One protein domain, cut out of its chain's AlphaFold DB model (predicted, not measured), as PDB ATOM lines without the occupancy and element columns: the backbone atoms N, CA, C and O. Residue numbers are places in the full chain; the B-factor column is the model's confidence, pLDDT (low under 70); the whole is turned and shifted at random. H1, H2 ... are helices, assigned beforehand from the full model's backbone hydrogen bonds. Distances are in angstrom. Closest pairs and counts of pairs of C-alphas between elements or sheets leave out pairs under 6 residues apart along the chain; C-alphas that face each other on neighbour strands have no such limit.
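What this domain is: This is residues 2 to 57 of the 284 residues of an uncharacterized protein of Caenorhabditis remanei (UniProt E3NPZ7). The long helix H2 and the shorter helix H1 meet near their ends at an open corner, like the two arms of a wide V, and the short helix H3 turns off across the far end of H2. Nothing fills the space between the two arms. The printed part has 56 residues with three named helices, in the order H1, H2, H3, and no named strand; its class is all helix. It is extended, with a radius of gyration of the C-alphas of 17.9 A, and its flat outline spans 49 by 31 by 13 A.

Where its parts are: The longest helix, H2, holds residues 24 to 46 and measures 32.8 A from first to last C-alpha; C-alpha 24 is at (44.989, -27.779, 13.699) and C-alpha 46 is at (39.308, -25.211, 45.862). H1, residues 2 to 19, measures 25.6 A and begins with C-alpha 2 at (15.053, -18.353, 16.091). H3, residues 50 to 57, measures 10.9 A and ends with C-alpha 57 at (54.073, -20.022, 51.728).

How they stand to each other: H2 and H3 touch only at the corner by their link, and H2 does so with residues 41 to 45 alone. Their closest C-alphas, those of Gln 45 and Ile 51, are 4.9 A apart. Their lines are about perpendicular, at 78 degrees. H1 and H2 are only just apart, with 8.0 A between their closest C-alphas. H1 and H3 are apart. In H1, H2 and H3 every O i to N i+4 pair is within hydrogen-bond range.

The domain as a whole: The two C-alphas farthest apart, those of Glu 2 and Thr 57, are 52.9 A from each other. Residues 2 to 18, 20 to 26 and 28 to 40 stand free. Both links, H1 to H2 and H2 to H3, are tight. The printed part has no cut. Its mean pLDDT is 88.1, and residue 2 is under 70.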
ATOM      1  N   GLU A   2      14.370 -18.383  17.404       69.75
ATOM      2  CA  GLU A   2      15.053 -18.353  16.091       69.75
ATOM      3  C   GLU A   2      16.200 -17.335  15.959       69.75
ATOM      4  O   GLU A   2      17.278 -17.682  15.483       69.75
ATOM      5  N   VAL A   3      16.025 -16.106  16.457       73.38
ATOM      6  CA  VAL A   3      17.067 -15.055  16.395       73.38
ATOM      7  C   VAL A   3      18.308 -15.423  17.219       73.38
ATOM      8  O   VAL A   3      19.440 -15.156  16.825       73.38
ATOM      9  N   LEU A   4      18.107 -16.085  18.360       72.94
ATOM     10  CA  LEU A   4      19.184 -16.523  19.252       72.94
ATOM     11  C   LEU A   4      19.987 -17.660  18.616       72.94
ATOM     12  O   LEU A   4      21.214 -17.648  18.667       72.94
ATOM     13  N   THR A   5      19.301 -18.598  17.960       76.88
ATOM     14  CA  THR A   5      19.941 -19.667  17.187       76.88
ATOM     15  C   THR A   5      20.689 -19.127  15.971       76.88
ATOM     16  O   THR A   5      21.821 -19.533  15.738       76.88
ATOM     17  N   GLN A   6      20.124 -18.164  15.241       81.75
ATOM     18  CA  GLN A   6      20.750 -17.591  14.048       81.75
ATOM     19  C   GLN A   6      22.023 -16.800  14.389       81.75
ATOM     20  O   GLN A   6      23.054 -16.981  13.744       81.75
ATOM     21  N   ASN A   7      21.998 -16.020  15.474       82.69
ATOM     22  CA  ASN A   7      23.186 -15.331  15.988       82.69
ATOM     23  C   ASN A   7      24.282 -16.310  16.446       82.69
ATOM     24  O   ASN A   7      25.468 -16.038  16.267       82.69
ATOM     25  N   LEU A   8      23.898 -17.465  16.996       83.31
ATOM     26  CA  LEU A   8      24.823 -18.540  17.370       83.31
ATOM     27  C   LEU A   8      25.507 -19.171  16.151       83.31
ATOM     28  O   LEU A   8      26.705 -19.445  16.212       83.31
ATOM     29  N   TYR A   9      24.779 -19.373  15.049       84.56
ATOM     30  CA  TYR A   9      25.354 -19.891  13.804       84.56
ATOM     31  C   TYR A   9      26.338 -18.903  13.172       84.56
ATOM     32  O   TYR A   9      27.457 -19.295  12.857       84.56
ATOM     33  N   VAL A  10      25.983 -17.616  13.092       86.00
ATOM     34  CA  VAL A  10      26.885 -16.576  12.564       86.00
ATOM     35  C   VAL A  10      28.153 -16.456  13.414       86.00
ATOM     36  O   VAL A  10      29.258 -16.393  12.876       86.00
ATOM     37  N   ALA A  11      28.018 -16.478  14.743       83.50
ATOM     38  CA  ALA A  11      29.165 -16.454  15.645       83.50
ATOM     39  C   ALA A  11      30.054 -17.694  15.475       83.50
ATOM     40  O   ALA A  11      31.275 -17.567  15.450       83.50
ATOM     41  N   LYS A  12      29.457 -18.884  15.328       87.81
ATOM     42  CA  LYS A  12      30.188 -20.129  15.068       87.81
ATOM     43  C   LYS A  12      30.963 -20.053  13.754       87.81
ATOM     44  O   LYS A  12      32.139 -20.403  13.751       87.81
ATOM     45  N   ASP A  13      30.332 -19.600  12.674       86.50
ATOM     46  CA  ASP A  13      30.959 -19.554  11.350       86.50
ATOM     47  C   ASP A  13      32.129 -18.565  11.324       86.50
ATOM     48  O   ASP A  13      33.219 -18.935  10.895       86.50
ATOM     49  N   LEU A  14      31.963 -17.369  11.906       86.81
ATOM     50  CA  LEU A  14      33.057 -16.405  12.091       86.81
ATOM     51  C   LEU A  14      34.237 -17.010  12.863       86.81
ATOM     52  O   LEU A  14      35.396 -16.831  12.490       86.81
ATOM     53  N   LEU A  15      33.946 -17.753  13.931       84.44
ATOM     54  CA  LEU A  15      34.956 -18.370  14.789       84.44
ATOM     55  C   LEU A  15      35.679 -19.513  14.057       84.44
ATOM     56  O   LEU A  15      36.897 -19.628  14.152       84.44
ATOM     57  N   VAL A  16      34.962 -20.321  13.269       84.06
ATOM     58  CA  VAL A  16      35.552 -21.376  12.429       84.06
ATOM     59  C   VAL A  16      36.446 -20.780  11.343       84.06
ATOM     60  O   VAL A  16      37.574 -21.246  11.184       84.06
ATOM     61  N   THR A  17      35.991 -19.743  10.634       86.44
ATOM     62  CA  THR A  17      36.790 -19.068   9.599       86.44
ATOM     63  C   THR A  17      38.072 -18.465  10.174       86.44
ATOM     64  O   THR A  17      39.127 -18.539   9.546       86.44
ATOM     65  N   GLU A  18      38.017 -17.916  11.389       86.44
ATOM     66  CA  GLU A  18      39.202 -17.373  12.055       86.44
ATOM     67  C   GLU A  18      40.159 -18.480  12.528       86.44
ATOM     68  O   GLU A  18      41.372 -18.378  12.347       86.44
ATOM     69  N   LEU A  19      39.629 -19.578  13.079       83.62
ATOM     70  CA  LEU A  19      40.431 -20.700  13.580       83.62
ATOM     71  C   LEU A  19      41.079 -21.541  12.472       83.62
ATOM     72  O   LEU A  19      42.150 -22.104  12.696       83.62
ATOM     73  N   GLN A  20      40.482 -21.594  11.277       84.56
ATOM     74  CA  GLN A  20      41.051 -22.268  10.101       84.56
ATOM     75  C   GLN A  20      42.394 -21.674   9.647       84.56
ATOM     76  O   GLN A  20      43.147 -22.341   8.941       84.56
ATOM     77  N   LYS A  21      42.723 -20.446  10.074       88.38
ATOM     78  CA  LYS A  21      44.013 -19.796   9.791       88.38
ATOM     79  C   LYS A  21      45.181 -20.408  10.576       88.38
ATOM     80  O   LYS A  21      46.337 -20.145  10.250       88.38
ATOM     81  N   TYR A  22      44.905 -21.209  11.609       86.62
ATOM     82  CA  TYR A  22      45.913 -21.791  12.495       86.62
ATOM     83  C   TYR A  22      46.129 -23.283  12.224       86.62
ATOM     84  O   TYR A  22      45.235 -23.996  11.774       86.62
ATOM     85  N   ASN A  23      47.326 -23.785  12.549       91.31
ATOM     86  CA  ASN A  23      47.628 -25.212  12.447       91.31
ATOM     87  C   ASN A  23      46.705 -26.021  13.393       91.31
ATOM     88  O   ASN A  23      46.733 -25.772  14.604       91.31
ATOM     89  N   PRO A  24      45.941 -27.014  12.891       88.56
ATOM     90  CA  PRO A  24      44.989 -27.779  13.699       88.56
ATOM     91  C   PRO A  24      45.616 -28.471  14.915       88.56
ATOM     92  O   PRO A  24      45.015 -28.504  15.987       88.56
ATOM     93  N   ILE A  25      46.844 -28.985  14.779       90.19
ATOM     94  CA  ILE A  25      47.563 -29.657  15.871       90.19
ATOM     95  C   ILE A  25      47.938 -28.640  16.951       90.19
ATOM     96  O   ILE A  25      47.732 -28.892  18.137       90.19
ATOM     97  N   ALA A  26      48.444 -27.470  16.546       90.19
ATOM     98  CA  ALA A  26      48.793 -26.399  17.475       90.19
ATOM     99  C   ALA A  26      47.558 -25.880  18.223       90.19
ATOM    100  O   ALA A  26      47.628 -25.628  19.428       90.19
ATOM    101  N   LEU A  27      46.421 -25.776  17.531       91.25
ATOM    102  CA  LEU A  27      45.161 -25.354  18.129       91.25
ATOM    103  C   LEU A  27      44.691 -26.353  19.194       91.25
ATOM    104  O   LEU A  27      44.476 -25.963  20.341       91.25
ATOM    105  N   VAL A  28      44.618 -27.646  18.854       92.44
ATOM    106  CA  VAL A  28      44.215 -28.708  19.795       92.44
ATOM    107  C   VAL A  28      45.165 -28.782  20.992       92.44
ATOM    108  O   VAL A  28      44.705 -28.841  22.134       92.44
ATOM    109  N   ALA A  29      46.480 -28.724  20.757       93.75
ATOM    110  CA  ALA A  29      47.477 -28.753  21.824       93.75
ATOM    111  C   ALA A  29      47.342 -27.548  22.767       93.75
ATOM    112  O   ALA A  29      47.389 -27.710  23.989       93.75
ATOM    113  N   THR A  30      47.109 -26.352  22.218       92.81
ATOM    114  CA  THR A  30      46.916 -25.130  23.011       92.81
ATOM    115  C   THR A  30      45.633 -25.212  23.831       92.81
ATOM    116  O   THR A  30      45.661 -24.946  25.031       92.81
ATOM    117  N   THR A  31      44.516 -25.637  23.232       93.56
ATOM    118  CA  THR A  31      43.251 -25.812  23.958       93.56
ATOM    119  C   THR A  31      43.385 -26.840  25.078       93.56
ATOM    120  O   THR A  31      42.933 -26.579  26.195       93.56
ATOM    121  N   PHE A  32      44.038 -27.977  24.822       95.75
ATOM    122  CA  PHE A  32      44.293 -28.990  25.845       95.75
ATOM    123  C   PHE A  32      45.140 -28.428  26.991       95.75
ATOM    124  O   PHE A  32      44.754 -28.543  28.155       95.75
ATOM    125  N   PHE A  33      46.252 -27.761  26.672       95.88
ATOM    126  CA  PHE A  33      47.148 -27.182  27.669       95.88
ATOM    127  C   PHE A  33      46.454 -26.110  28.515       95.88
ATOM    128  O   PHE A  33      46.504 -26.165  29.743       95.88
ATOM    129  N   VAL A  34      45.745 -25.171  27.883       95.56
ATOM    130  CA  VAL A  34      44.995 -24.120  28.586       95.56
ATOM    131  C   VAL A  34      43.924 -24.736  29.483       95.56
ATOM    132  O   VAL A  34      43.820 -24.369  30.653       95.56
ATOM    133  N   THR A  35      43.171 -25.717  28.982       95.69
ATOM    134  CA  THR A  35      42.141 -26.408  29.772       95.69
ATOM    135  C   THR A  35      42.754 -27.133  30.968       95.69
ATOM    136  O   THR A  35      42.240 -27.019  32.085       95.69
ATOM    137  N   TYR A  36      43.872 -27.831  30.768       95.75
ATOM    138  CA  TYR A  36      44.610 -28.506  31.831       95.75
ATOM    139  C   TYR A  36      45.086 -27.516  32.901       95.75
ATOM    140  O   TYR A  36      44.819 -27.714  34.089       95.75
ATOM    141  N   VAL A  37      45.717 -26.409  32.494       95.06
ATOM    142  CA  VAL A  37      46.212 -25.367  33.405       95.06
ATOM    143  C   VAL A  37      45.065 -24.731  34.188       95.06
ATOM    144  O   VAL A  37      45.141 -24.651  35.414       95.06
ATOM    145  N   LEU A  38      43.979 -24.327  33.525       94.69
ATOM    146  CA  LEU A  38      42.821 -23.714  34.185       94.69
ATOM    147  C   LEU A  38      42.141 -24.675  35.163       94.69
ATOM    148  O   LEU A  38      41.774 -24.280  36.273       94.69
ATOM    149  N   THR A  39      42.013 -25.947  34.787       92.19
ATOM    150  CA  THR A  39      41.439 -26.984  35.654       92.19
ATOM    151  C   THR A  39      42.324 -27.223  36.873       92.19
ATOM    152  O   THR A  39      41.826 -27.272  37.999       92.19
ATOM    153  N   ASN A  40      43.643 -27.289  36.681       91.75
ATOM    154  CA  ASN A  40      44.591 -27.450  37.776       91.75
ATOM    155  C   ASN A  40      44.592 -26.231  38.715       91.75
ATOM    156  O   ASN A  40      44.518 -26.394  39.930       91.75
ATOM    157  N   LEU A  41      44.571 -25.007  38.177       92.31
ATOM    158  CA  LEU A  41      44.444 -23.779  38.971       92.31
ATOM    159  C   LEU A  41      43.141 -23.765  39.776       92.31
ATOM    160  O   LEU A  41      43.147 -23.458  40.970       92.31
ATOM    161  N   ARG A  42      42.022 -24.161  39.163       90.56
ATOM    162  CA  ARG A  42      40.743 -24.293  39.868       90.56
ATOM    163  C   ARG A  42      40.842 -25.311  41.003       90.56
ATOM    164  O   ARG A  42      40.412 -25.011  42.115       90.56
ATOM    165  N   HIS A  43      41.440 -26.477  40.766       91.00
ATOM    166  CA  HIS A  43      41.670 -27.475  41.812       91.00
ATOM    167  C   HIS A  43      42.545 -26.930  42.943       91.00
ATOM    168  O   HIS A  43      42.156 -27.041  44.102       91.00
ATOM    169  N   MET A  44      43.652 -26.255  42.627       89.75
ATOM    170  CA  MET A  44      44.528 -25.625  43.620       89.75
ATOM    171  C   MET A  44      43.813 -24.562  44.461       89.75
ATOM    172  O   MET A  44      44.168 -24.369  45.623       89.75
ATOM    173  N   GLN A  45      42.827 -23.860  43.896       89.06
ATOM    174  CA  GLN A  45      42.054 -22.842  44.609       89.06
ATOM    175  C   GLN A  45      40.994 -23.434  45.544       89.06
ATOM    176  O   GLN A  45      40.718 -22.870  46.614       89.06
ATOM    177  N   LEU A  46      40.372 -24.535  45.120       88.00
ATOM    178  CA  LEU A  46      39.308 -25.211  45.862       88.00
ATOM    179  C   LEU A  46      39.842 -26.118  46.974       88.00
ATOM    180  O   LEU A  46      39.116 -26.348  47.938       88.00
ATOM    181  N   ASP A  47      41.086 -26.572  46.844       88.50
ATOM    182  CA  ASP A  47      41.820 -27.355  47.835       88.50
ATOM    183  C   ASP A  47      41.963 -26.646  49.196       88.50
ATOM    184  O   ASP A  47      41.759 -25.430  49.315       88.50
ATOM    185  N   ASP A  48      42.340 -27.413  50.219       85.00
ATOM    186  CA  ASP A  48      42.442 -26.998  51.624       85.00
ATOM    187  C   ASP A  48      43.326 -25.758  51.851       85.00
ATOM    188  O   ASP A  48      42.971 -24.861  52.622       85.00
ATOM    189  N   MET A  49      44.441 -25.657  51.126       84.62
ATOM    190  CA  MET A  49      45.350 -24.513  51.196       84.62
ATOM    191  C   MET A  49      44.894 -23.315  50.347       84.62
ATOM    192  O   MET A  49      45.070 -22.167  50.759       84.62
ATOM    193  N   GLY A  50      44.307 -23.544  49.169       87.62
ATOM    194  CA  GLY A  50      44.033 -22.491  48.181       87.62
ATOM    195  C   GLY A  50      45.296 -21.892  47.528       87.62
ATOM    196  O   GLY A  50      46.421 -22.078  47.997       87.62
ATOM    197  N   ILE A  51      45.130 -21.104  46.456       88.25
ATOM    198  CA  ILE A  51      46.265 -20.513  45.713       88.25
ATOM    199  C   ILE A  51      46.997 -19.460  46.552       88.25
ATOM    200  O   ILE A  51      48.225 -19.443  46.601       88.25
ATOM    201  N   ARG A  52      46.254 -18.593  47.253       86.94
ATOM    202  CA  ARG A  52      46.843 -17.488  48.031       86.94
ATOM    203  C   ARG A  52      47.804 -17.985  49.107       86.94
ATOM    204  O   ARG A  52      48.906 -17.458  49.222       86.94
ATOM    205  N   LYS A  53      47.411 -19.018  49.862       87.44
ATOM    206  CA  LYS A  53      48.276 -19.612  50.890       87.44
ATOM    207  C   LYS A  53      49.503 -20.249  50.252       87.44
ATOM    208  O   LYS A  53      50.592 -20.020  50.745       87.44
ATOM    209  N   ARG A  54      49.361 -20.957  49.123       90.38
ATOM    210  CA  ARG A  54      50.495 -21.558  48.396       90.38
ATOM    211  C   ARG A  54      51.519 -20.514  47.949       90.38
ATOM    212  O   ARG A  54      52.701 -20.684  48.223       90.38
ATOM    213  N   ILE A  55      51.066 -19.423  47.328       91.88
ATOM    214  CA  ILE A  55      51.944 -18.317  46.908       91.88
ATOM    215  C   ILE A  55      52.602 -17.671  48.129       91.88
ATOM    216  O   ILE A  55      53.809 -17.465  48.133       91.88
ATOM    217  N   SER A  56      51.832 -17.401  49.186       91.94
ATOM    218  CA  SER A  56      52.355 -16.826  50.428       91.94
ATOM    219  C   SER A  56      53.398 -17.735  51.084       91.94
ATOM    220  O   SER A  56      54.480 -17.272  51.430       91.94
ATOM    221  N   THR A  57      53.128 -19.037  51.195       90.81
ATOM    222  CA  THR A  57      54.073 -20.022  51.728       90.81
ATOM    223  C   THR A  57      55.328 -20.088  50.870       90.81
ATOM    224  O   THR A  57      56.422 -20.048  51.423       90.81
TER     225      THR A  57